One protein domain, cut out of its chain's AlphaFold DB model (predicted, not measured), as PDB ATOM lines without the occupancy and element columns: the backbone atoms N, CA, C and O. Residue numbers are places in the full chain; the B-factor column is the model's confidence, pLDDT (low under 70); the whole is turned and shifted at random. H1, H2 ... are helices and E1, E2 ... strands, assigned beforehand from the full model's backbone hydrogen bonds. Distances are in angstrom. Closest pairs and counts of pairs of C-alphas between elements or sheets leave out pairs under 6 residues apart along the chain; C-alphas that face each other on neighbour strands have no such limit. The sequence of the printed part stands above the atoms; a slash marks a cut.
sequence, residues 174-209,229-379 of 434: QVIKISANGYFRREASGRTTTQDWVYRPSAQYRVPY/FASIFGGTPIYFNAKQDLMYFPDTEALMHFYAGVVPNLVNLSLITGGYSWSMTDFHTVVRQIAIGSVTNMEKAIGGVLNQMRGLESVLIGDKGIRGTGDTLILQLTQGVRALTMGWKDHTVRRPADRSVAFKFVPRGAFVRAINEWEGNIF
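Overview. This is residues 174 to 209 and 229 to 379 of the 434 residues of an uncharacterized protein of Marssonina brunnea f. sp. multigermtubi (strain MB_m1) (UniProt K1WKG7). A twisted, curled sheet has H7 packed on one face and H1 on the other, and a long hairpin, E1 and E2, reaches out from one edge of it as an arm with its tip at residues 189 to 192. H4 and H5 run side by side, H4 near H1, while H2 lies far out on a loose loop. The 187 printed residues hold seven named strands and seven named helices in the order E1 E2 E3 E4 H1 H2 H3 E5 H4 E6 H5 H6 E7 H7. The mixed sheet runs E2 E1 E4 E5 E6 E7, and the class is mixed, helices and strands. The whole is compact, with a radius of gyration of the C-alphas of 17.0 A and spans of 57 by 44 by 29 A.

Arrangement. E1, residues 175 to 189, and E2, residues 192 to 204, form an antiparallel hairpin, with N 179 and O 202 2.9 A apart, within hydrogen-bond range. E1 is staggered: its residues 175 to 177 pair in parallel with E4, residues 246 to 251, where N 176 and O 246 are 2.8 A apart. E5, residues 289 to 294, is parallel to E4, with N 249 and O 291 at 2.8 A. E6, residues 314 to 318, is parallel to E5, with N 292 and O 316 at 2.8 A. E7, residues 358 to 362, is parallel to E6, with N 317 and O 360 at 2.9 A. H1, residues 252 to 259, and H7, residues 364 to 372, are on opposite faces of the sheet, three layers with helices on both faces. The closest C-alphas of H1 and E1 are those of Ala 254 and Ala 180, 4.6 A apart; H7 has a height over the sheet of 8.2 A. H4, residues 299 to 308, and H5, residues 326 to 334, touch at a shallow tilt of 23 degrees, the same way, the C-alphas of Asn 307 and Thr 334 being closest at 4.1 A. H5 only grazes the sheet. E5, H4, E6 is a strand-helix-strand unit, two parallel neighbour strands with a helix between, and its crossover is right-handed. In H1, H4, H5 and H7, as in H3, residues 281 to 286, every O i to N i+4 pair is within hydrogen-bond range.

Along the chain. E1 begins at C-alpha 175, (-35.222, 29.112, 43.623), and is 41.8 A long; E2 is 36.3 A. E3, residues 238 to 240, pairs with no named strand. H2 is residues 269 to 272 and H6 residues 344 to 347. H4 is 14.6 A long, and H7 ends at C-alpha 372, (-35.634, 33.077, 50.824).

Size, cuts and confidence. The C-alphas of Arg 191 and Asp 354 are farthest apart, 59.6 A. Residues 210 to 228 are not printed, and C-alphas 209 and 229 are 19.7 A apart across this cut. Of the links printed whole, none is long. The mean pLDDT of the printed part is 85.1; it is under 70 at residues 260 to 279, 320 and 340 to 348.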
ATOM      1  N   GLN A 174     -39.682  26.985  43.431       97.00
ATOM      2  CA  GLN A 174     -38.335  26.968  44.006       97.00
ATOM      3  C   GLN A 174     -37.388  27.976  43.363       97.00
ATOM      4  O   GLN A 174     -37.532  28.381  42.208       97.00
ATOM      5  N   VAL A 175     -36.349  28.328  44.121       98.31
ATOM      6  CA  VAL A 175     -35.222  29.112  43.623       98.31
ATOM      7  C   VAL A 175     -34.106  28.184  43.163       98.31
ATOM      8  O   VAL A 175     -33.479  27.484  43.960       98.31
ATOM      9  N   ILE A 176     -33.804  28.228  41.868       98.12
ATOM     10  CA  ILE A 176     -32.661  27.539  41.278       98.12
ATOM     11  C   ILE A 176     -31.462  28.476  41.324       98.12
ATOM     12  O   ILE A 176     -31.318  29.381  40.499       98.12
ATOM     13  N   LYS A 177     -30.572  28.246  42.289       98.19
ATOM     14  CA  LYS A 177     -29.355  29.042  42.451       98.19
ATOM     15  C   LYS A 177     -28.273  28.546  41.498       98.19
ATOM     16  O   LYS A 177     -27.817  27.408  41.609       98.19
ATOM     17  N   ILE A 178     -27.819  29.420  40.608       97.12
ATOM     18  CA  ILE A 178     -26.719  29.154  39.685       97.12
ATOM     19  C   ILE A 178     -25.455  29.838  40.191       97.12
ATOM     20  O   ILE A 178     -25.392  31.063  40.255       97.12
ATOM     21  N   SER A 179     -24.434  29.057  40.533       95.44
ATOM     22  CA  SER A 179     -23.121  29.578  40.914       95.44
ATOM     23  C   SER A 179     -22.097  29.395  39.798       95.44
ATOM     24  O   SER A 179     -22.113  28.409  39.052       95.44
ATOM     25  N   ALA A 180     -21.162  30.339  39.712       89.50
ATOM     26  CA  ALA A 180     -19.925  30.139  38.976       89.50
ATOM     27  C   ALA A 180     -19.012  29.224  39.795       89.50
ATOM     28  O   ALA A 180     -18.332  29.669  40.716       89.50
ATOM     29  N   ASN A 181     -18.996  27.938  39.458       85.94
ATOM     30  CA  ASN A 181     -17.935  27.051  39.913       85.94
ATOM     31  C   ASN A 181     -16.867  26.976  38.818       85.94
ATOM     32  O   ASN A 181     -17.110  27.284  37.650       85.94
ATOM     33  N   GLY A 182     -15.658  26.576  39.180       80.19
ATOM     34  CA  GLY A 182     -14.598  26.366  38.209       80.19
ATOM     35  C   GLY A 182     -13.611  25.326  38.691       80.19
ATOM     36  O   GLY A 182     -13.613  24.929  39.857       80.19
ATOM     37  N   TYR A 183     -12.803  24.840  37.764       82.31
ATOM     38  CA  TYR A 183     -11.714  23.928  38.062       82.31
ATOM     39  C   TYR A 183     -10.500  24.294  37.221       82.31
ATOM     40  O   TYR A 183     -10.615  24.792  36.101       82.31
ATOM     41  N   PHE A 184      -9.317  24.017  37.758       84.62
ATOM     42  CA  PHE A 184      -8.091  24.123  36.985       84.62
ATOM     43  C   PHE A 184      -7.987  22.937  36.028       84.62
ATOM     44  O   PHE A 184      -7.887  21.784  36.449       84.62
ATOM     45  N   ARG A 185      -7.981  23.225  34.732       84.56
ATOM     46  CA  ARG A 185      -7.670  22.277  33.672       84.56
ATOM     47  C   ARG A 185      -6.185  22.379  33.368       84.56
ATOM     48  O   ARG A 185      -5.687  23.444  33.020       84.56
ATOM     49  N   ARG A 186      -5.472  21.265  33.511       90.00
ATOM     50  CA  ARG A 186      -4.081  21.163  33.068       90.00
ATOM     51  C   ARG A 186      -4.058  20.605  31.656       90.00
ATOM     52  O   ARG A 186      -4.531  19.492  31.437       90.00
ATOM     53  N   GLU A 187      -3.503  21.359  30.722       88.38
ATOM     54  CA  GLU A 187      -3.258  20.897  29.361       88.38
ATOM     55  C   GLU A 187      -1.758  20.706  29.163       88.38
ATOM     56  O   GLU A 187      -0.957  21.621  29.340       88.38
ATOM     57  N   ALA A 188      -1.357  19.482  28.827       92.06
ATOM     58  CA  ALA A 188       0.016  19.192  28.449       92.06
ATOM     59  C   ALA A 188       0.140  19.307  26.927       92.06
ATOM     60  O   ALA A 188      -0.424  18.499  26.191       92.06
ATOM     61  N   SER A 189       0.889  20.304  26.458       92.94
ATOM     62  CA  SER A 189       1.247  20.469  25.050       92.94
ATOM     63  C   SER A 189       2.759  20.296  24.905       92.94
ATOM     64  O   SER A 189       3.557  21.197  25.178       92.94
ATOM     65  N   GLY A 190       3.175  19.079  24.549       93.56
ATOM     66  CA  GLY A 190       4.586  18.698  24.491       93.56
ATOM     67  C   GLY A 190       5.248  18.714  25.873       93.56
ATOM     68  O   GLY A 190       4.868  17.949  26.754       93.56
ATOM     69  N   ARG A 191       6.263  19.569  26.057       94.50
ATOM     70  CA  ARG A 191       6.987  19.741  27.336       94.50
ATOM     71  C   ARG A 191       6.397  20.832  28.234       94.50
ATOM     72  O   ARG A 191       6.885  21.021  29.344       94.50
ATOM     73  N   THR A 192       5.382  21.548  27.762       94.31
ATOM     74  CA  THR A 192       4.756  22.643  28.502       94.31
ATOM     75  C   THR A 192       3.434  22.163  29.082       94.31
ATOM     76  O   THR A 192       2.599  21.614  28.363       94.31
ATOM     77  N   THR A 193       3.231  22.378  30.379       95.25
ATOM     78  CA  THR A 193       1.926  22.212  31.026       95.25
ATOM     79  C   THR A 193       1.334  23.595  31.261       95.25
ATOM     80  O   THR A 193       1.892  24.371  32.035       95.25
ATOM     81  N   THR A 194       0.232  23.915  30.589       92.19
ATOM     82  CA  THR A 194      -0.575  25.102  30.891       92.19
ATOM     83  C   THR A 194      -1.654  24.720  31.897       92.19
ATOM     84  O   THR A 194      -2.171  23.602  31.883       92.19
ATOM     85  N   GLN A 195      -1.949  25.622  32.829       90.50
ATOM     86  CA  GLN A 195      -3.021  25.449  33.801       90.50
ATOM     87  C   GLN A 195      -4.017  26.585  33.602       90.50
ATOM     88  O   GLN A 195      -3.745  27.720  33.980       90.50
ATOM     89  N   ASP A 196      -5.166  26.250  33.028       84.88
ATOM     90  CA  ASP A 196      -6.226  27.199  32.712       84.88
ATOM     91  C   ASP A 196      -7.392  27.001  33.677       84.88
ATOM     92  O   ASP A 196      -7.775  25.875  34.000       84.88
ATOM     93  N   TRP A 197      -7.969  28.093  34.169       81.50
ATOM     94  CA  TRP A 197      -9.180  28.021  34.979       81.50
ATOM     95  C   TRP A 197     -10.403  27.922  34.064       81.50
ATOM     96  O   TRP A 197     -10.694  28.839  33.296       81.50
ATOM     97  N   VAL A 198     -11.116  26.798  34.138       81.25
ATOM     98  CA  VAL A 198     -12.324  26.544  33.352       81.25
ATOM     99  C   VAL A 198     -13.537  26.756  34.239       81.25
ATOM    100  O   VAL A 198     -13.745  26.031  35.213       81.25
ATOM    101  N   TYR A 199     -14.363  27.732  33.872       82.12
ATOM    102  CA  TYR A 199     -15.640  27.971  34.529       82.12
ATOM    103  C   TYR A 199     -16.675  26.941  34.076       82.12
ATOM    104  O   TYR A 199     -16.886  26.712  32.881       82.12
ATOM    105  N   ARG A 200     -17.347  26.331  35.048       84.56
ATOM    106  CA  ARG A 200     -18.475  25.429  34.843       84.56
ATOM    107  C   ARG A 200     -19.614  25.858  35.767       84.56
ATOM    108  O   ARG A 200     -19.462  25.757  36.985       84.56
ATOM    109  N   PRO A 201     -20.753  26.310  35.219       91.00
ATOM    110  CA  PRO A 201     -21.887  26.670  36.052       91.00
ATOM    111  C   PRO A 201     -22.356  25.448  36.846       91.00
ATOM    112  O   PRO A 201     -22.337  24.315  36.357       91.00
ATOM    113  N   SER A 202     -22.772  25.688  38.082       93.38
ATOM    114  CA  SER A 202     -23.361  24.684  38.959       93.38
ATOM    115  C   SER A 202     -24.736  25.160  39.395       93.38
ATOM    116  O   SER A 202     -24.908  26.334  39.711       93.38
ATOM    117  N   ALA A 203     -25.712  24.257  39.367       96.62
ATOM    118  CA  ALA A 203     -27.064  24.527  39.825       96.62
ATOM    119  C   ALA A 203     -27.294  23.855  41.178       96.62
ATOM    120  O   ALA A 203     -27.057  22.656  41.331       96.62
ATOM    121  N   GLN A 204     -27.802  24.622  42.134       97.75
ATOM    122  CA  GLN A 204     -28.326  24.133  43.399       97.75
ATOM    123  C   GLN A 204     -29.847  24.296  43.372       97.75
ATOM    124  O   GLN A 204     -30.350  25.416  43.304       97.75
ATOM    125  N   TYR A 205     -30.563  23.173  43.390       97.69
ATOM    126  CA  TYR A 205     -32.024  23.122  43.358       97.69
ATOM    127  C   TYR A 205     -32.529  21.809  43.966       97.69
ATOM    128  O   TYR A 205     -31.754  20.866  44.165       97.69
ATOM    129  N   ARG A 206     -33.830  21.736  44.257       97.12
ATOM    130  CA  ARG A 206     -34.492  20.526  44.741       97.12
ATOM    131  C   ARG A 206     -35.024  19.737  43.549       97.12
ATOM    132  O   ARG A 206     -35.901  20.189  42.817       97.12
ATOM    133  N   VAL A 207     -34.510  18.523  43.364       96.81
ATOM    134  CA  VAL A 207     -35.047  17.600  42.357       96.81
ATOM    135  C   VAL A 207     -36.479  17.216  42.763       96.81
ATOM    136  O   VAL A 207     -36.666  16.766  43.899       96.81
ATOM    137  N   PRO A 208     -37.485  17.360  41.879       96.38
ATOM    138  CA  PRO A 208     -38.858  16.962  42.174       96.38
ATOM    139  C   PRO A 208     -38.938  15.508  42.653       96.38
ATOM    140  O   PRO A 208     -38.607  14.575  41.918       96.38
ATOM    141  N   TYR A 209     -39.392  15.298  43.888       95.62
ATOM    142  CA  TYR A 209     -39.438  13.970  44.516       95.62
ATOM    143  C   TYR A 209     -40.338  12.993  43.744       95.62
ATOM    144  O   TYR A 209     -40.030  11.803  43.645       95.62
ATOM    145  N   PHE A 229     -31.283  22.912  29.832       92.75
ATOM    146  CA  PHE A 229     -29.887  23.309  30.084       92.75
ATOM    147  C   PHE A 229     -28.885  22.151  30.211       92.75
ATOM    148  O   PHE A 229     -27.780  22.342  30.724       92.75
ATOM    149  N   ALA A 230     -29.208  20.957  29.699       91.62
ATOM    150  CA  ALA A 230     -28.281  19.823  29.714       91.62
ATOM    151  C   ALA A 230     -26.934  20.181  29.064       91.62
ATOM    152  O   ALA A 230     -25.881  19.795  29.565       91.62
ATOM    153  N   SER A 231     -26.948  20.966  27.983       85.69
ATOM    154  CA  SER A 231     -25.736  21.445  27.308       85.69
ATOM    155  C   SER A 231     -24.849  22.316  28.205       85.69
ATOM    156  O   SER A 231     -23.629  22.252  28.093       85.69
ATOM    157  N   ILE A 232     -25.448  23.094  29.106       86.75
ATOM    158  CA  ILE A 232     -24.751  24.038  29.988       86.75
ATOM    159  C   ILE A 232     -24.144  23.303  31.192       86.75
ATOM    160  O   ILE A 232     -23.024  23.595  31.608       86.75
ATOM    161  N   PHE A 233     -24.836  22.285  31.707       88.50
ATOM    162  CA  PHE A 233     -24.402  21.511  32.875       88.50
ATOM    163  C   PHE A 233     -23.626  20.227  32.527       88.50
ATOM    164  O   PHE A 233     -23.362  19.388  33.391       88.50
ATOM    165  N   GLY A 234     -23.175  20.076  31.277       85.50
ATOM    166  CA  GLY A 234     -22.341  18.949  30.840       85.50
ATOM    167  C   GLY A 234     -23.101  17.623  30.769       85.50
ATOM    168  O   GLY A 234     -22.629  16.606  31.269       85.50
ATOM    169  N   GLY A 235     -24.290  17.651  30.173       88.06
ATOM    170  CA  GLY A 235     -25.150  16.498  29.901       88.06
ATOM    171  C   GLY A 235     -26.220  16.227  30.959       88.06
ATOM    172  O   GLY A 235     -27.107  15.419  30.711       88.06
ATOM    173  N   THR A 236     -26.175  16.904  32.109       92.06
ATOM    174  CA  THR A 236     -27.167  16.725  33.180       92.06
ATOM    175  C   THR A 236     -28.210  17.842  33.109       92.06
ATOM    176  O   THR A 236     -27.875  18.971  33.456       92.06
ATOM    177  N   PRO A 237     -29.443  17.591  32.636       95.50
ATOM    178  CA  PRO A 237     -30.478  18.619  32.634       95.50
ATOM    179  C   PRO A 237     -30.890  18.991  34.059       95.50
ATOM    180  O   PRO A 237     -30.765  18.187  34.986       95.50
ATOM    181  N   ILE A 238     -31.451  20.187  34.207       96.69
ATOM    182  CA  ILE A 238     -32.224  20.554  35.392       96.69
ATOM    183  C   ILE A 238     -33.713  20.516  35.061       96.69
ATOM    184  O   ILE A 238     -34.111  20.842  33.942       96.69
ATOM    185  N   TYR A 239     -34.532  20.107  36.023       97.62
ATOM    186  CA  TYR A 239     -35.985  20.169  35.900       97.62
ATOM    187  C   TYR A 239     -36.434  21.564  36.312       97.62
ATOM    188  O   TYR A 239     -36.243  21.937  37.465       97.62
ATOM    189  N   PHE A 240     -36.974  22.324  35.362       97.50
ATOM    190  CA  PHE A 240     -37.332  23.725  35.565       97.50
ATOM    191  C   PHE A 240     -38.778  23.967  35.151       97.50
ATOM    192  O   PHE A 240     -39.168  23.685  34.011       97.50
ATOM    193  N   ASN A 241     -39.569  24.502  36.073       97.12
ATOM    194  CA  ASN A 241     -40.919  24.964  35.815       97.12
ATOM    195  C   ASN A 241     -40.890  26.450  35.451       97.12
ATOM    196  O   ASN A 241     -40.868  27.321  36.313       97.12
ATOM    197  N   ALA A 242     -40.957  26.742  34.153       96.12
ATOM    198  CA  ALA A 242     -40.883  28.102  33.619       96.12
ATOM    199  C   ALA A 242     -41.888  29.093  34.224       96.12
ATOM    200  O   ALA A 242     -41.657  30.297  34.161       96.12
ATOM    201  N   LYS A 243     -43.027  28.613  34.740       95.44
ATOM    202  CA  LYS A 243     -44.066  29.476  35.309       95.44
ATOM    203  C   LYS A 243     -43.746  29.901  36.738       95.44
ATOM    204  O   LYS A 243     -43.988  31.053  37.054       95.44
ATOM    205  N   GLN A 244     -43.228  28.990  37.557       95.75
ATOM    206  CA  GLN A 244     -43.138  29.154  39.012       95.75
ATOM    207  C   GLN A 244     -41.696  29.254  39.527       95.75
ATOM    208  O   GLN A 244     -41.449  29.859  40.568       95.75
ATOM    209  N   ASP A 245     -40.731  28.661  38.829       98.00
ATOM    210  CA  ASP A 245     -39.356  28.614  39.313       98.00
ATOM    211  C   ASP A 245     -38.607  29.908  38.996       98.00
ATOM    212  O   ASP A 245     -38.708  30.477  37.902       98.00
ATOM    213  N   LEU A 246     -37.776  30.328  39.948       98.12
ATOM    214  CA  LEU A 246     -36.905  31.487  39.816       98.12
ATOM    215  C   LEU A 246     -35.479  31.048  39.512       98.12
ATOM    216  O   LEU A 246     -34.857  30.324  40.291       98.12
ATOM    217  N   MET A 247     -34.913  31.552  38.416       98.06
ATOM    218  CA  MET A 247     -33.495  31.355  38.132       98.06
ATOM    219  C   MET A 247     -32.668  32.462  38.790       98.06
ATOM    220  O   MET A 247     -32.721  33.623  38.384       98.06
ATOM    221  N   TYR A 248     -31.904  32.105  39.821       98.25
ATOM    222  CA  TYR A 248     -31.177  33.051  40.663       98.25
ATOM    223  C   TYR A 248     -29.665  32.995  40.428       98.25
ATOM    224  O   TYR A 248     -29.021  31.964  40.623       98.25
ATOM    225  N   PHE A 249     -29.086  34.146  40.094       97.56
ATOM    226  CA  PHE A 249     -27.649  34.372  39.982       97.56
ATOM    227  C   PHE A 249     -27.169  35.241  41.155       97.56
ATOM    228  O   PHE A 249     -27.574  36.403  41.251       97.56
ATOM    229  N   PRO A 250     -26.307  34.730  42.055       96.44
ATOM    230  CA  PRO A 250     -25.818  35.493  43.206       96.44
ATOM    231  C   PRO A 250     -25.082  36.781  42.826       96.44
ATOM    232  O   PRO A 250     -25.179  37.791  43.522       96.44
ATOM    233  N   ASP A 251     -24.370  36.755  41.707       94.56
ATOM    234  CA  ASP A 251     -23.603  37.869  41.174       94.56
ATOM    235  C   ASP A 251     -23.669  37.890  39.643       94.56
ATOM    236  O   ASP A 251     -24.157  36.964  38.984       94.56
ATOM    237  N   THR A 252     -23.203  38.997  39.068       92.62
ATOM    238  CA  THR A 252     -23.184  39.145  37.611       92.62
ATOM    239  C   THR A 252     -22.188  38.197  36.959       92.62
ATOM    240  O   THR A 252     -22.410  37.772  35.831       92.62
ATOM    241  N   GLU A 253     -21.114  37.820  37.656       89.75
ATOM    242  CA  GLU A 253     -20.140  36.863  37.135       89.75
ATOM    243  C   GLU A 253     -20.773  35.488  36.924       89.75
ATOM    244  O   GLU A 253     -20.551  34.890  35.881       89.75
ATOM    245  N   ALA A 254     -21.633  35.010  37.821       93.31
ATOM    246  CA  ALA A 254     -22.373  33.761  37.672       93.31
ATOM    247  C   ALA A 254     -23.315  33.787  36.469       93.31
ATOM    248  O   ALA A 254     -23.325  32.831  35.689       93.31
ATOM    249  N   LEU A 255     -24.052  34.888  36.275       93.88
ATOM    250  CA  LEU A 255     -24.872  35.081  35.077       93.88
ATOM    251  C   LEU A 255     -24.000  35.053  33.826       93.88
ATOM    252  O   LEU A 255     -24.306  34.340  32.871       93.88
ATOM    253  N   MET A 256     -22.897  35.799  33.844       88.88
ATOM    254  CA  MET A 256     -21.980  35.835  32.722       88.88
ATOM    255  C   MET A 256     -21.363  34.465  32.502       88.88
ATOM    256  O   MET A 256     -21.411  34.026  31.385       88.88
ATOM    257  N   HIS A 257     -20.885  33.704  33.476       85.81
ATOM    258  CA  HIS A 257     -20.320  32.370  33.241       85.81
ATOM    259  C   HIS A 257     -21.345  31.355  32.741       85.81
ATOM    260  O   HIS A 257     -21.023  30.533  31.882       85.81
ATOM    261  N   PHE A 258     -22.581  31.435  33.229       90.12
ATOM    262  CA  PHE A 258     -23.682  30.633  32.715       90.12
ATOM    263  C   PHE A 258     -23.981  30.968  31.245       90.12
ATOM    264  O   PHE A 258     -24.142  30.070  30.421       90.12
ATOM    265  N   TYR A 259     -23.995  32.258  30.899       85.38
ATOM    266  CA  TYR A 259     -24.270  32.748  29.548       85.38
ATOM    267  C   TYR A 259     -23.071  32.646  28.588       85.38
ATOM    268  O   TYR A 259     -23.199  32.410  27.388       85.38
ATOM    269  N   ALA A 260     -21.883  32.860  29.135       65.12
ATOM    270  CA  ALA A 260     -20.621  33.201  28.492       65.12
ATOM    271  C   ALA A 260     -19.616  32.057  28.511       65.12
ATOM    272  O   ALA A 260     -18.437  32.286  28.264       65.12
ATOM    273  N   GLY A 261     -20.089  30.816  28.510       60.16
ATOM    274  CA  GLY A 261     -19.410  29.858  27.636       60.16
ATOM    275  C   GLY A 261     -19.169  30.413  26.206       60.16
ATOM    276  O   GLY A 261     -18.351  29.884  25.468       60.16
ATOM    277  N   VAL A 262     -19.881  31.485  25.814       44.38
ATOM    278  CA  VAL A 262     -20.104  31.957  24.443       44.38
ATOM    279  C   VAL A 262     -19.796  33.459  24.214       44.38
ATOM    280  O   VAL A 262     -20.001  33.931  23.101       44.38
ATOM    281  N   VAL A 263     -19.305  34.267  25.176       44.44
ATOM    282  CA  VAL A 263     -19.045  35.702  24.865       44.44
ATOM    283  C   VAL A 263     -17.798  35.842  23.971       44.44
ATOM    284  O   VAL A 263     -16.694  35.569  24.445       44.44
ATOM    285  N   PRO A 264     -17.915  36.320  22.712       42.06
ATOM    286  CA  PRO A 264     -16.838  36.205  21.718       42.06
ATOM    287  C   PRO A 264     -15.611  37.101  21.948       42.06
ATOM    288  O   PRO A 264     -14.612  36.940  21.258       42.06
ATOM    289  N   ASN A 265     -15.675  38.068  22.873       41.53
ATOM    290  CA  ASN A 265     -14.760  39.219  22.848       41.53
ATOM    291  C   ASN A 265     -13.881  39.400  24.096       41.53
ATOM    292  O   ASN A 265     -13.102  40.348  24.133       41.53
ATOM    293  N   LEU A 266     -13.987  38.537  25.113       45.91
ATOM    294  CA  LEU A 266     -13.180  38.659  26.342       45.91
ATOM    295  C   LEU A 266     -12.250  37.466  26.608       45.91
ATOM    296  O   LEU A 266     -11.376  37.569  27.463       45.91
ATOM    297  N   VAL A 267     -12.383  36.363  25.866       45.62
ATOM    298  CA  VAL A 267     -11.571  35.151  26.057       45.62
ATOM    299  C   VAL A 267     -11.128  34.633  24.688       45.62
ATOM    300  O   VAL A 267     -11.924  34.620  23.751       45.62
ATOM    301  N   ASN A 268      -9.849  34.270  24.549       45.66
ATOM    302  CA  ASN A 268      -9.216  33.842  23.293       45.66
ATOM    303  C   ASN A 268     -10.106  32.888  22.465       45.66
ATOM    304  O   ASN A 268     -10.482  31.817  22.943       45.66
ATOM    305  N   LEU A 269     -10.365  33.243  21.195       46.22
ATOM    306  CA  LEU A 269     -11.172  32.466  20.235       46.22
ATOM    307  C   LEU A 269     -10.756  30.987  20.119       46.22
ATOM    308  O   LEU A 269     -11.568  30.148  19.732       46.22
ATOM    309  N   SER A 270      -9.506  30.652  20.446       45.84
ATOM    310  CA  SER A 270      -8.967  29.292  20.366       45.84
ATOM    311  C   SER A 270      -9.503  28.328  21.431       45.84
ATOM    312  O   SER A 270      -9.434  27.123  21.215       45.84
ATOM    313  N   LEU A 271     -10.073  28.819  22.540       46.47
ATOM    314  CA  LEU A 271     -10.739  27.983  23.556       46.47
ATOM    315  C   LEU A 271     -12.242  27.785  23.270       46.47
ATOM    316  O   LEU A 271     -12.869  26.883  23.825       46.47
ATOM    317  N   ILE A 272     -12.819  28.586  22.367       46.38
ATOM    318  CA  ILE A 272     -14.255  28.580  22.028       46.38
ATOM    319  C   ILE A 272     -14.615  27.405  21.098       46.38
ATOM    320  O   ILE A 272     -15.747  26.923  21.099       46.38
ATOM    321  N   THR A 273     -13.651  26.859  20.354       42.28
ATOM    322  CA  THR A 273     -13.853  25.699  19.465       42.28
ATOM    323  C   THR A 273     -14.033  24.368  20.206       42.28
ATOM    324  O   THR A 273     -14.400  23.377  19.576       42.28
ATOM    325  N   GLY A 274     -13.811  24.328  21.525       40.09
ATOM    326  CA  GLY A 274     -13.760  23.091  22.308       40.09
ATOM    327  C   GLY A 274     -15.051  22.627  22.992       40.09
ATOM    328  O   GLY A 274     -15.076  21.479  23.430       40.09
ATOM    329  N   GLY A 275     -16.117  23.436  23.100       40.50
ATOM    330  CA  GLY A 275     -17.353  22.909  23.708       40.50
ATOM    331  C   GLY A 275     -18.360  23.863  24.343       40.50
ATOM    332  O   GLY A 275     -18.961  23.471  25.339       40.50
ATOM    333  N   TYR A 276     -18.614  25.053  23.790       45.34
ATOM    334  CA  TYR A 276     -19.716  25.890  24.282       45.34
ATOM    335  C   TYR A 276     -20.805  26.125  23.238       45.34
ATOM    336  O   TYR A 276     -20.564  26.278  22.041       45.34
ATOM    337  N   SER A 277     -22.038  25.988  23.725       48.44
ATOM    338  CA  SER A 277     -23.143  25.438  22.956       48.44
ATOM    339  C   SER A 277     -23.871  26.498  22.138       48.44
ATOM    340  O   SER A 277     -24.309  27.522  22.653       48.44
ATOM    341  N   TRP A 278     -24.133  26.164  20.878       50.47
ATOM    342  CA  TRP A 278     -25.122  26.806  20.008       50.47
ATOM    343  C   TRP A 278     -26.572  26.672  20.531       50.47
ATOM    344  O   TRP A 278     -27.523  26.952  19.810       50.47
ATOM    345  N   SER A 279     -26.762  26.226  21.776       69.00
ATOM    346  CA  SER A 279     -28.045  25.865  22.369       69.00
ATOM    347  C   SER A 279     -28.311  26.660  23.650       69.00
ATOM    348  O   SER A 279     -28.659  26.088  24.680       69.00
ATOM    349  N   MET A 280     -28.177  27.990  23.586       84.19
ATOM    350  CA  MET A 280     -28.789  28.892  24.581       84.19
ATOM    351  C   MET A 280     -30.298  29.071  24.345       84.19
ATOM    352  O   MET A 280     -30.945  29.819  25.069       84.19
ATOM    353  N   THR A 281     -30.862  28.365  23.357       87.06
ATOM    354  CA  THR A 281     -32.284  28.390  23.003       87.06
ATOM    355  C   THR A 281     -33.168  28.203  24.225       87.06
ATOM    356  O   THR A 281     -34.013  29.056  24.469       87.06
ATOM    357  N   ASP A 282     -32.917  27.168  25.035       90.94
ATOM    358  CA  ASP A 282     -33.696  26.914  26.250       90.94
ATOM    359  C   ASP A 282     -33.661  28.125  27.185       90.94
ATOM    360  O   ASP A 282     -34.690  28.548  27.699       90.94
ATOM    361  N   PHE A 283     -32.488  28.732  27.380       93.12
ATOM    362  CA  PHE A 283     -32.353  29.872  28.286       93.12
ATOM    363  C   PHE A 283     -33.101  31.091  27.752       93.12
ATOM    364  O   PHE A 283     -33.737  31.821  28.504       93.12
ATOM    365  N   HIS A 284     -33.080  31.286  26.434       92.06
ATOM    366  CA  HIS A 284     -33.774  32.391  25.790       92.06
ATOM    367  C   HIS A 284     -35.286  32.203  25.735       92.06
ATOM    368  O   HIS A 284     -36.001  33.199  25.771       92.06
ATOM    369  N   THR A 285     -35.794  30.976  25.606       92.50
ATOM    370  CA  THR A 285     -37.228  30.734  25.371       92.50
ATOM    371  C   THR A 285     -37.986  30.242  26.593       92.50
ATOM    372  O   THR A 285     -39.184  30.491  26.672       92.50
ATOM    373  N   VAL A 286     -37.329  29.530  27.510       94.88
ATOM    374  CA  VAL A 286     -37.987  28.861  28.643       94.88
ATOM    375  C   VAL A 286     -37.961  29.726  29.899       94.88
ATOM    376  O   VAL A 286     -38.937  29.743  30.638       94.88
ATOM    377  N   VAL A 287     -36.879  30.461  30.159       96.38
ATOM    378  CA  VAL A 287     -36.758  31.239  31.400       96.38
ATOM    379  C   VAL A 287     -37.642  32.482  31.347       96.38
ATOM    380  O   VAL A 287     -37.412  33.371  30.523       96.38
ATOM    381  N   ARG A 288     -38.635  32.541  32.245       96.62
ATOM    382  CA  ARG A 288     -39.559  33.680  32.390       96.62
ATOM    383  C   ARG A 288     -39.172  34.622  33.524       96.62
ATOM    384  O   ARG A 288     -39.351  35.827  33.376       96.62
ATOM    385  N   GLN A 289     -38.606  34.094  34.609       97.38
ATOM    386  CA  GLN A 289     -38.287  34.861  35.815       97.38
ATOM    387  C   GLN A 289     -36.803  34.707  36.174       97.38
ATOM    388  O   GLN A 289     -36.291  33.588  36.268       97.38
ATOM    389  N   ILE A 290     -36.102  35.828  36.366       97.81
ATOM    390  CA  ILE A 290     -34.687  35.853  36.764       97.81
ATOM    391  C   ILE A 290     -34.480  36.757  37.972       97.81
ATOM    392  O   ILE A 290     -35.027  37.855  38.034       97.81
ATOM    393  N   ALA A 291     -33.591  36.343  38.873       97.94
ATOM    394  CA  ALA A 291     -33.042  37.205  39.906       97.94
ATOM    395  C   ALA A 291     -31.515  37.332  39.801       97.94
ATOM    396  O   ALA A 291     -30.813  36.336  39.627       97.94
ATOM    397  N   ILE A 292     -30.991  38.551  39.942       97.50
ATOM    398  CA  ILE A 292     -29.553  38.862  39.904       97.50
ATOM    399  C   ILE A 292     -29.186  39.611  41.185       97.50
ATOM    400  O   ILE A 292     -29.650  40.725  41.403       97.50
ATOM    401  N   GLY A 293     -28.357  39.008  42.035       96.62
ATOM    402  CA  GLY A 293     -28.072  39.523  43.376       96.62
ATOM    403  C   GLY A 293     -27.122  40.717  43.406       96.62
ATOM    404  O   GLY A 293     -27.481  41.778  43.901       96.62
ATOM    405  N   SER A 294     -25.888  40.549  42.932       94.69
ATOM    406  CA  SER A 294     -24.866  41.603  42.950       94.69
ATOM    407  C   SER A 294     -24.537  42.076  41.538       94.69
ATOM    408  O   SER A 294     -23.905  41.354  40.760       94.69
ATOM    409  N   VAL A 295     -24.924  43.315  41.227       93.25
ATOM    410  CA  VAL A 295     -24.585  43.985  39.967       93.25
ATOM    411  C   VAL A 295     -23.403  44.927  40.156       93.25
ATOM    412  O   VAL A 295     -23.470  45.861  40.947       93.25
ATOM    413  N   THR A 296     -22.313  44.679  39.425       89.06
ATOM    414  CA  THR A 296     -21.089  45.493  39.495       89.06
ATOM    415  C   THR A 296     -20.508  45.739  38.104       89.06
ATOM    416  O   THR A 296     -19.972  44.818  37.494       89.06
ATOM    417  N   ASN A 297     -20.567  46.984  37.613       86.69
ATOM    418  CA  ASN A 297     -19.905  47.447  36.375       86.69
ATOM    419  C   ASN A 297     -20.204  46.632  35.094       86.69
ATOM    420  O   ASN A 297     -19.435  46.674  34.132       86.69
ATOM    421  N   MET A 298     -21.301  45.878  35.075       89.81
ATOM    422  CA  MET A 298     -21.691  44.990  33.978       89.81
ATOM    423  C   MET A 298     -23.128  45.250  33.511       89.81
ATOM    424  O   MET A 298     -23.737  44.420  32.844       89.81
ATOM    425  N   GLU A 299     -23.664  46.439  33.790       91.75
ATOM    426  CA  GLU A 299     -25.037  46.840  33.471       91.75
ATOM    427  C   GLU A 299     -25.339  46.692  31.972       91.75
ATOM    428  O   GLU A 299     -26.397  46.208  31.578       91.75
ATOM    429  N   LYS A 300     -24.358  47.016  31.116       88.56
ATOM    430  CA  LYS A 300     -24.473  46.829  29.662       88.56
ATOM    431  C   LYS A 300     -24.586  45.361  29.257       88.56
ATOM    432  O   LYS A 300     -25.348  45.040  28.348       88.56
ATOM    433  N   ALA A 301     -23.801  44.496  29.895       88.44
ATOM    434  CA  ALA A 301     -23.790  43.072  29.594       88.44
ATOM    435  C   ALA A 301     -25.096  42.423  30.061       88.44
ATOM    436  O   ALA A 301     -25.723  41.721  29.276       88.44
ATOM    437  N   ILE A 302     -25.558  42.753  31.274       92.25
ATOM    438  CA  ILE A 302     -26.857  42.316  31.803       92.25
ATOM    439  C   ILE A 302     -27.980  42.743  30.860       92.25
ATOM    440  O   ILE A 302     -28.717  41.894  30.365       92.25
ATOM    441  N   GLY A 303     -28.075  44.039  30.543       91.69
ATOM    442  CA  GLY A 303     -29.114  44.551  29.653       91.69
ATOM    443  C   GLY A 303     -29.099  43.872  28.279       91.69
ATOM    444  O   GLY A 303     -30.158  43.539  27.747       91.69
ATOM    445  N   GLY A 304     -27.905  43.602  27.739       89.00
ATOM    446  CA  GLY A 304     -27.710  42.853  26.497       89.00
ATOM    447  C   GLY A 304     -28.169  41.397  26.579       89.00
ATOM    448  O   GLY A 304     -28.862  40.949  25.672       89.00
ATOM    449  N   VAL A 305     -27.823  40.675  27.648       90.81
ATOM    450  CA  VAL A 305     -28.235  39.281  27.898       90.81
ATOM    451  C   VAL A 305     -29.750  39.178  28.027       90.81
ATOM    452  O   VAL A 305     -30.375  38.406  27.303       90.81
ATOM    453  N   LEU A 306     -30.354  40.003  28.886       93.38
ATOM    454  CA  LEU A 306     -31.799  40.007  29.121       93.38
ATOM    455  C   LEU A 306     -32.583  40.384  27.854       93.38
ATOM    456  O   LEU A 306     -33.676  39.866  27.614       93.38
ATOM    457  N   ASN A 307     -32.014  41.225  26.983       90.69
ATOM    458  CA  ASN A 307     -32.618  41.526  25.686       90.69
ATOM    459  C   ASN A 307     -32.733  40.279  24.787       90.69
ATOM    460  O   ASN A 307     -33.657  40.185  23.992       90.69
ATOM    461  N   GLN A 308     -31.839  39.292  24.907       88.94
ATOM    462  CA  GLN A 308     -31.898  38.076  24.078       88.94
ATOM    463  C   GLN A 308     -32.961  37.071  24.550       88.94
ATOM    464  O   GLN A 308     -33.313  36.139  23.824       88.94
ATOM    465  N   MET A 309     -33.502  37.251  25.754       92.25
ATOM    466  CA  MET A 309     -34.392  36.286  26.389       92.25
ATOM    467  C   MET A 309     -35.863  36.491  26.012       92.25
ATOM    468  O   MET A 309     -36.612  37.171  26.706       92.25
ATOM    469  N   ARG A 310     -36.306  35.857  24.928       91.50
ATOM    470  CA  ARG A 310     -37.693  35.908  24.425       91.50
ATOM    471  C   ARG A 310     -38.764  35.509  25.447       91.50
ATOM    472  O   ARG A 310     -39.870  36.032  25.375       91.50
ATOM    473  N   GLY A 311     -38.455  34.563  26.333       93.19
ATOM    474  CA  GLY A 311     -39.371  34.075  27.366       93.19
ATOM    475  C   GLY A 311     -39.451  34.968  28.603       93.19
ATOM    476  O   GLY A 311     -40.392  34.823  29.370       93.19
ATOM    477  N   LEU A 312     -38.498  35.888  28.779       95.94
ATOM    478  CA  LEU A 312     -38.354  36.679  29.996       95.94
ATOM    479  C   LEU A 312     -39.518  37.653  30.175       95.94
ATOM    480  O   LEU A 312     -39.832  38.415  29.256       95.94
ATOM    481  N   GLU A 313     -40.080  37.646  31.376       95.38
ATOM    482  CA  GLU A 313     -41.242  38.426  31.799       95.38
ATOM    483  C   GLU A 313     -40.939  39.274  33.024       95.38
ATOM    484  O   GLU A 313     -41.322  40.437  33.047       95.38
ATOM    485  N   SER A 314     -40.204  38.735  33.995       96.12
ATOM    486  CA  SER A 314     -39.889  39.438  35.235       96.12
ATOM    487  C   SER A 314     -38.410  39.313  35.601       96.12
ATOM    488  O   SER A 314     -37.770  38.270  35.419       96.12
ATOM    489  N   VAL A 315     -37.844  40.410  36.108       97.00
ATOM    490  CA  VAL A 315     -36.449  40.485  36.552       97.00
ATOM    491  C   VAL A 315     -36.373  41.172  37.910       97.00
ATOM    492  O   VAL A 315     -36.799  42.316  38.063       97.00
ATOM    493  N   LEU A 316     -35.760  40.497  38.877       97.44
ATOM    494  CA  LEU A 316     -35.426  41.041  40.190       97.44
ATOM    495  C   LEU A 316     -33.924  41.340  40.249       97.44
ATOM    496  O   LEU A 316     -33.103  40.450  40.030       97.44
ATOM    497  N   ILE A 317     -33.538  42.574  40.561       96.88
ATOM    498  CA  ILE A 317     -32.128  42.980  40.638       96.88
ATOM    499  C   ILE A 317     -31.815  43.532  42.029       96.88
ATOM    500  O   ILE A 317     -32.474  44.456  42.503       96.88
ATOM    501  N   GLY A 318     -30.786  42.976  42.668       95.81
ATOM    502  CA  GLY A 318     -30.240  43.462  43.929       95.81
ATOM    503  C   GLY A 318     -29.245  44.611  43.728       95.81
ATOM    504  O   GLY A 318     -28.256  44.501  42.998       95.81
ATOM    505  N   ASP A 319     -29.491  45.729  44.408       81.88
ATOM    506  CA  ASP A 319     -28.727  46.970  44.260       81.88
ATOM    507  C   ASP A 319     -27.506  47.032  45.193       81.88
ATOM    508  O   ASP A 319     -27.508  47.696  46.230       81.88
ATOM    509  N   LYS A 320     -26.446  46.282  44.875       69.94
ATOM    510  CA  LYS A 320     -25.191  46.322  45.659       69.94
ATOM    511  C   LYS A 320     -24.102  47.217  45.047       69.94
ATOM    512  O   LYS A 320     -22.976  47.228  45.539       69.94
ATOM    513  N   GLY A 321     -24.391  47.944  43.974       76.50
ATOM    514  CA  GLY A 321     -23.348  48.681  43.252       76.50
ATOM    515  C   GLY A 321     -23.700  49.031  41.818       76.50
ATOM    516  O   GLY A 321     -22.800  49.150  40.980       76.50
ATOM    517  N   ILE A 322     -24.993  49.173  41.527       84.56
ATOM    518  CA  ILE A 322     -25.432  49.701  40.244       84.56
ATOM    519  C   ILE A 322     -24.961  51.158  40.196       84.56
ATOM    520  O   ILE A 322     -25.125  51.916  41.152       84.56
ATOM    521  N   ARG A 323     -24.312  51.567  39.100       87.12
ATOM    522  CA  ARG A 323     -23.985  52.990  38.905       87.12
ATOM    523  C   ARG A 323     -25.282  53.804  38.945       87.12
ATOM    524  O   ARG A 323     -26.313  53.290  38.549       87.12
ATOM    525  N   GLY A 324     -25.247  55.086  39.311       88.56
ATOM    526  CA  GLY A 324     -26.478  55.893  39.450       88.56
ATOM    527  C   GLY A 324     -27.386  55.985  38.207       88.56
ATOM    528  O   GLY A 324     -28.503  56.466  38.313       88.56
ATOM    529  N   THR A 325     -26.925  55.538  37.034       91.44
ATOM    530  CA  THR A 325     -27.724  55.407  35.799       91.44
ATOM    531  C   THR A 325     -27.732  53.973  35.250       91.44
ATOM    532  O   THR A 325     -27.900  53.747  34.051       91.44
ATOM    533  N   GLY A 326     -27.356  52.990  36.060       89.88
ATOM    534  CA  GLY A 326     -27.170  51.608  35.638       89.88
ATOM    535  C   GLY A 326     -28.495  50.869  35.463       89.88
ATOM    536  O   GLY A 326     -28.637  50.086  34.528       89.88
ATOM    537  N   ASP A 327     -29.478  51.189  36.296       93.25
ATOM    538  CA  ASP A 327     -30.873  50.757  36.219       93.25
ATOM    539  C   ASP A 327     -31.519  51.153  34.880       93.25
ATOM    540  O   ASP A 327     -31.938  50.298  34.098       93.25
ATOM    541  N   THR A 328     -31.483  52.444  34.551       93.25
ATOM    542  CA  THR A 328     -31.985  53.014  33.297       93.25
ATOM    543  C   THR A 328     -31.259  52.427  32.095       93.25
ATOM    544  O   THR A 328     -31.874  52.167  31.062       93.25
ATOM    545  N   LEU A 329     -29.957  52.150  32.219       92.19
ATOM    546  CA  LEU A 329     -29.180  51.511  31.166       92.19
ATOM    547  C   LEU A 329     -29.603  50.058  30.922       92.19
ATOM    548  O   LEU A 329     -29.730  49.665  29.760       92.19
ATOM    549  N   ILE A 330     -29.821  49.270  31.980       93.12
ATOM    550  CA  ILE A 330     -30.325  47.894  31.871       93.12
ATOM    551  C   ILE A 330     -31.694  47.913  31.187       93.12
ATOM    552  O   ILE A 330     -31.864  47.240  30.171       93.12
ATOM    553  N   LEU A 331     -32.614  48.756  31.670       92.50
ATOM    554  CA  LEU A 331     -33.960  48.918  31.115       92.50
ATOM    555  C   LEU A 331     -33.928  49.261  29.620       92.50
ATOM    556  O   LEU A 331     -34.506  48.544  28.803       92.50
ATOM    557  N   GLN A 332     -33.189  50.307  29.241       90.44
ATOM    558  CA  GLN A 332     -33.090  50.757  27.851       90.44
ATOM    559  C   GLN A 332     -32.531  49.684  26.910       90.44
ATOM    560  O   GLN A 332     -32.953  49.598  25.754       90.44
ATOM    561  N   LEU A 333     -31.560  48.892  27.372       89.44
ATOM    562  CA  LEU A 333     -30.964  47.825  26.571       89.44
ATOM    563  C   LEU A 333     -31.894  46.613  26.467       89.44
ATOM    564  O   LEU A 333     -32.005  46.045  25.382       89.44
ATOM    565  N   THR A 334     -32.578  46.231  27.550       90.06
ATOM    566  CA  THR A 334     -33.514  45.094  27.549       90.06
ATOM    567  C   THR A 334     -34.785  45.376  26.756       90.06
ATOM    568  O   THR A 334     -35.298  44.477  26.096       90.06
ATOM    569  N   GLN A 335     -35.270  46.617  26.768       86.81
ATOM    570  CA  GLN A 335     -36.429  47.044  25.980       86.81
ATOM    571  C   GLN A 335     -36.076  47.338  24.511       86.81
ATOM    572  O   GLN A 335     -36.955  47.637  23.709       86.81
ATOM    573  N   GLY A 336     -34.792  47.286  24.139       82.62
ATOM    574  CA  GLY A 336     -34.340  47.591  22.781       82.62
ATOM    575  C   GLY A 336     -34.452  49.069  22.387       82.62
ATOM    576  O   GLY A 336     -34.218  49.394  21.224       82.62
ATOM    577  N   VAL A 337     -34.757  49.968  23.334       82.00
ATOM    578  CA  VAL A 337     -34.776  51.430  23.132       82.00
ATOM    579  C   VAL A 337     -33.392  51.918  22.715       82.00
ATOM    580  O   VAL A 337     -33.240  52.759  21.830       82.00
ATOM    581  N   ARG A 338     -32.356  51.356  23.341       78.62
ATOM    582  CA  ARG A 338     -30.968  51.637  23.002       78.62
ATOM    583  C   ARG A 338     -30.402  50.508  22.156       78.62
ATOM    584  O   ARG A 338     -30.419  49.347  22.557       78.62
ATOM    585  N   ALA A 339     -29.820  50.864  21.012       74.75
ATOM    586  CA  ALA A 339     -29.106  49.904  20.183       74.75
ATOM    587  C   ALA A 339     -27.987  49.233  20.994       74.75
ATOM    588  O   ALA A 339     -27.152  49.915  21.604       74.75
ATOM    589  N   LEU A 340     -27.949  47.898  20.974       69.25
ATOM    590  CA  LEU A 340     -26.847  47.168  21.582       69.25
ATOM    591  C   LEU A 340     -25.546  47.560  20.863       69.25
ATOM    592  O   LEU A 340     -25.404  47.445  19.642       69.25
ATOM    593  N   THR A 341     -24.588  48.057  21.638       62.50
ATOM    594  CA  THR A 341     -23.214  48.284  21.172       62.50
ATOM    595  C   THR A 341     -22.426  46.972  21.312       62.50
ATOM    596  O   THR A 341     -22.908  46.042  21.948       62.50
ATOM    597  N   MET A 342     -21.231  46.859  20.713       56.75
ATOM    598  CA  MET A 342     -20.307  45.710  20.888       56.75
ATOM    599  C   MET A 342     -20.583  44.429  20.066       56.75
ATOM    600  O   MET A 342     -20.145  43.353  20.461       56.75
ATOM    601  N   GLY A 343     -21.265  44.510  18.917       60.94
ATOM    602  CA  GLY A 343     -21.462  43.345  18.025       60.94
ATOM    603  C   GLY A 343     -22.663  42.458  18.373       60.94
ATOM    604  O   GLY A 343     -22.863  41.416  17.771       60.94
ATOM    605  N   TRP A 344     -23.509  42.898  19.307       64.69
ATOM    606  CA  TRP A 344     -24.725  42.187  19.724       64.69
ATOM    607  C   TRP A 344     -25.945  42.518  18.849       64.69
ATOM    608  O   TRP A 344     -27.056  42.079  19.133       64.69
ATOM    609  N   LYS A 345     -25.749  43.311  17.788       65.88
ATOM    610  CA  LYS A 345     -26.814  43.809  16.902       65.88
ATOM    611  C   LYS A 345     -27.575  42.682  16.205       65.88
ATOM    612  O   LYS A 345     -28.776  42.798  16.010       65.88
ATOM    613  N   ASP A 346     -26.898  41.581  15.896       64.50
ATOM    614  CA  ASP A 346     -27.521  40.440  15.214       64.50
ATOM    615  C   ASP A 346     -28.312  39.544  16.179       64.50
ATOM    616  O   ASP A 346     -29.090  38.688  15.759       64.50
ATOM    617  N   HIS A 347     -28.144  39.761  17.486       63.72
ATOM    618  CA  HIS A 347     -28.765  38.972  18.545       63.72
ATOM    619  C   HIS A 347     -29.837  39.746  19.323       63.72
ATOM    620  O   HIS A 347     -30.442  39.190  20.237       63.72
ATOM    621  N   THR A 348     -30.108  41.009  18.974       64.25
ATOM    622  CA  THR A 348     -31.238  41.749  19.550       64.25
ATOM    623  C   THR A 348     -32.550  41.066  19.196       64.25
ATOM    624  O   THR A 348     -32.923  40.992  18.023       64.25
ATOM    625  N   VAL A 349     -33.289  40.619  20.208       72.38
ATOM    626  CA  VAL A 349     -34.687  40.244  20.026       72.38
ATOM    627  C   VAL A 349     -35.482  41.538  19.959       72.38
ATOM    628  O   VAL A 349     -35.515  42.312  20.910       72.38
ATOM    629  N   ARG A 350     -36.144  41.786  18.827       71.88
ATOM    630  CA  ARG A 350     -37.173  42.824  18.778       71.88
ATOM    631  C   ARG A 350     -38.361  42.326  19.586       71.88
ATOM    632  O   ARG A 350     -39.089  41.449  19.120       71.88
ATOM    633  N   ARG A 351     -38.515  42.840  20.805       74.81
ATOM    634  CA  ARG A 351     -39.724  42.608  21.591       74.81
ATOM    635  C   ARG A 351     -40.848  43.455  20.996       74.81
ATOM    636  O   ARG A 351     -40.617  44.629  20.701       74.81
ATOM    637  N   PRO A 352     -42.030  42.874  20.759       76.94
ATOM    638  CA  PRO A 352     -43.196  43.678  20.456       76.94
ATOM    639  C   PRO A 352     -43.543  44.527  21.695       76.94
ATOM    640  O   PRO A 352     -43.227  44.154  22.826       76.94
ATOM    641  N   ALA A 353     -44.086  45.727  21.470       72.00
ATOM    642  CA  ALA A 353     -44.280  46.731  22.523       72.00
ATOM    643  C   ALA A 353     -45.268  46.288  23.620       72.00
ATOM    644  O   ALA A 353     -45.239  46.821  24.722       72.00
ATOM    645  N   ASP A 354     -46.106  45.299  23.320       74.38
ATOM    646  CA  ASP A 354     -47.074  44.657  24.212       74.38
ATOM    647  C   ASP A 354     -46.435  43.691  25.225       74.38
ATOM    648  O   ASP A 354     -47.089  43.301  26.189       74.38
ATOM    649  N   ARG A 355     -45.167  43.297  25.038       79.00
ATOM    650  CA  ARG A 355     -44.477  42.323  25.896       79.00
ATOM    651  C   ARG A 355     -43.266  42.933  26.599       79.00
ATOM    652  O   ARG A 355     -42.122  42.505  26.398       79.00
ATOM    653  N   SER A 356     -43.524  43.955  27.413       87.12
ATOM    654  CA  SER A 356     -42.524  44.552  28.297       87.12
ATOM    655  C   SER A 356     -42.093  43.573  29.389       87.12
ATOM    656  O   SER A 356     -42.895  42.807  29.913       87.12
ATOM    657  N   VAL A 357     -40.807  43.607  29.733       93.56
ATOM    658  CA  VAL A 357     -40.273  42.898  30.902       93.56
ATOM    659  C   VAL A 357     -40.491  43.782  32.122       93.56
ATOM    660  O   VAL A 357     -40.093  44.948  32.094       93.56
ATOM    661  N   ALA A 358     -41.089  43.233  33.173       94.56
ATOM    662  CA  ALA A 358     -41.240  43.896  34.457       94.56
ATOM    663  C   ALA A 358     -39.923  43.820  35.245       94.56
ATOM    664  O   ALA A 358     -39.294  42.763  35.340       94.56
ATOM    665  N   PHE A 359     -39.490  44.946  35.806       95.06
ATOM    666  CA  PHE A 359     -38.233  45.052  36.546       95.06
ATOM    667  C   PHE A 359     -38.482  45.521  37.971       95.06
ATOM    668  O   PHE A 359     -39.170  46.512  38.186       95.06
ATOM    669  N   LYS A 360     -37.872  44.834  38.935       95.38
ATOM    670  CA  LYS A 360     -37.901  45.205  40.349       95.38
ATOM    671  C   LYS A 360     -36.468  45.377  40.831       95.38
ATOM    672  O   LYS A 360     -35.717  44.406  40.937       95.38
ATOM    673  N   PHE A 361     -36.076  46.618  41.090       95.19
ATOM    674  CA  PHE A 361     -34.785  46.942  41.692       95.19
ATOM    675  C   PHE A 361     -34.981  47.061  43.198       95.19
ATOM    676  O   PHE A 361     -35.804  47.850  43.656       95.19
ATOM    677  N   VAL A 362     -34.264  46.250  43.969       95.69
ATOM    678  CA  VAL A 362     -34.445  46.172  45.422       95.69
ATOM    679  C   VAL A 362     -33.115  46.304  46.158       95.69
ATOM    680  O   VAL A 362     -32.095  45.775  45.704       95.69
ATOM    681  N   PRO A 363     -33.102  46.939  47.343       95.19
ATOM    682  CA  PRO A 363     -31.939  46.906  48.218       95.19
ATOM    683  C   PRO A 363     -31.570  45.467  48.592       95.19
ATOM    684  O   PRO A 363     -32.436  44.600  48.724       95.19
ATOM    685  N   ARG A 364     -30.283  45.213  48.853       93.38
ATOM    686  CA  ARG A 364     -29.757  43.865  49.142       93.38
ATOM    687  C   ARG A 364     -30.529  43.104  50.232       93.38
ATOM    688  O   ARG A 364     -30.717  41.901  50.099       93.38
ATOM    689  N   GLY A 365     -30.958  43.775  51.303       95.00
ATOM    690  CA  GLY A 365     -31.722  43.130  52.381       95.00
ATOM    691  C   GLY A 365     -33.086  42.620  51.910       95.00
ATOM    692  O   GLY A 365     -33.436  41.471  52.159       95.00
ATOM    693  N   ALA A 366     -33.819  43.447  51.160       95.69
ATOM    694  CA  ALA A 366     -35.097  43.065  50.567       95.69
ATOM    695  C   ALA A 366     -34.925  41.979  49.495       95.69
ATOM    696  O   ALA A 366     -35.721  41.050  49.448       95.69
ATOM    697  N   PHE A 367     -33.848  42.047  48.705       96.31
ATOM    698  CA  PHE A 367     -33.499  41.005  47.741       96.31
ATOM    699  C   PHE A 367     -33.336  39.637  48.414       96.31
ATOM    700  O   PHE A 367     -33.940  38.664  47.987       96.31
ATOM    701  N   VAL A 368     -32.537  39.556  49.484       96.19
ATOM    702  CA  VAL A 368     -32.294  38.285  50.188       96.19
ATOM    703  C   VAL A 368     -33.584  37.719  50.781       96.19
ATOM    704  O   VAL A 368     -33.794  36.514  50.681       96.19
ATOM    705  N   ARG A 369     -34.459  38.567  51.339       96.56
ATOM    706  CA  ARG A 369     -35.784  38.132  51.809       96.56
ATOM    707  C   ARG A 369     -36.624  37.559  50.671       96.56
ATOM    708  O   ARG A 369     -37.027  36.411  50.767       96.56
ATOM    709  N   ALA A 370     -36.747  38.281  49.557       96.06
ATOM    710  CA  ALA A 370     -37.505  37.822  48.389       96.06
ATOM    711  C   ALA A 370     -36.993  36.486  47.809       96.06
ATOM    712  O   ALA A 370     -37.775  35.702  47.285       96.06
ATOM    713  N   ILE A 371     -35.686  36.213  47.898       97.12
ATOM    714  CA  ILE A 371     -35.111  34.923  47.488       97.12
ATOM    715  C   ILE A 371     -35.421  33.802  48.489       97.12
ATOM    716  O   ILE A 371     -35.649  32.667  48.079       97.12
ATOM    717  N   ASN A 372     -35.388  34.086  49.791       96.44
ATOM    718  CA  ASN A 372     -35.634  33.077  50.824       96.44
ATOM    719  C   ASN A 372     -37.126  32.748  50.983       96.44
ATOM    720  O   ASN A 372     -37.467  31.613  51.298       96.44
ATOM    721  N   GLU A 373     -37.989  33.734  50.752       96.00
ATOM    722  CA  GLU A 373     -39.450  33.677  50.868       96.00
ATOM    723  C   GLU A 373     -40.089  33.589  49.469       96.00
ATOM    724  O   GLU A 373     -41.073  34.253  49.169       96.00
ATOM    725  N   TRP A 374     -39.474  32.835  48.553       96.31
ATOM    726  CA  TRP A 374     -39.961  32.744  47.178       96.31
ATOM    727  C   TRP A 374     -41.272  31.952  47.086       96.31
ATOM    728  O   TRP A 374     -41.285  30.749  47.336       96.31
ATOM    729  N   GLU A 375     -42.341  32.612  46.638       94.12
ATOM    730  CA  GLU A 375     -43.690  32.029  46.508       94.12
ATOM    731  C   GLU A 375     -44.117  31.761  45.052       94.12
ATOM    732  O   GLU A 375     -45.239  31.340  44.785       94.12
ATOM    733  N   GLY A 376     -43.224  31.977  44.082       92.00
ATOM    734  CA  GLY A 376     -43.456  31.615  42.680       92.00
ATOM    735  C   GLY A 376     -43.666  32.765  41.705       92.00
ATOM    736  O   GLY A 376     -43.646  32.516  40.502       92.00
ATOM    737  N   ASN A 377     -43.791  34.009  42.178       91.88
ATOM    738  CA  ASN A 377     -43.897  35.196  41.326       91.88
ATOM    739  C   ASN A 377     -43.115  36.388  41.900       91.88
ATOM    740  O   ASN A 377     -43.203  36.687  43.086       91.88
ATOM    741  N   ILE A 378     -42.363  37.101  41.046       90.00
ATOM    742  CA  ILE A 378     -41.632  38.327  41.445       90.00
ATOM    743  C   ILE A 378     -42.604  39.486  41.723       90.00
ATOM    744  O   ILE A 378     -42.353  40.322  42.597       90.00
ATOM    745  N   PHE A 379     -43.688  39.521  40.953       87.88
ATOM    746  CA  PHE A 379     -44.775  40.480  41.064       87.88
ATOM    747  C   PHE A 379     -46.040  39.681  41.376       87.88
ATOM    748  O   PHE A 379     -46.480  38.927  40.501       87.88
TER     749      PHE A 379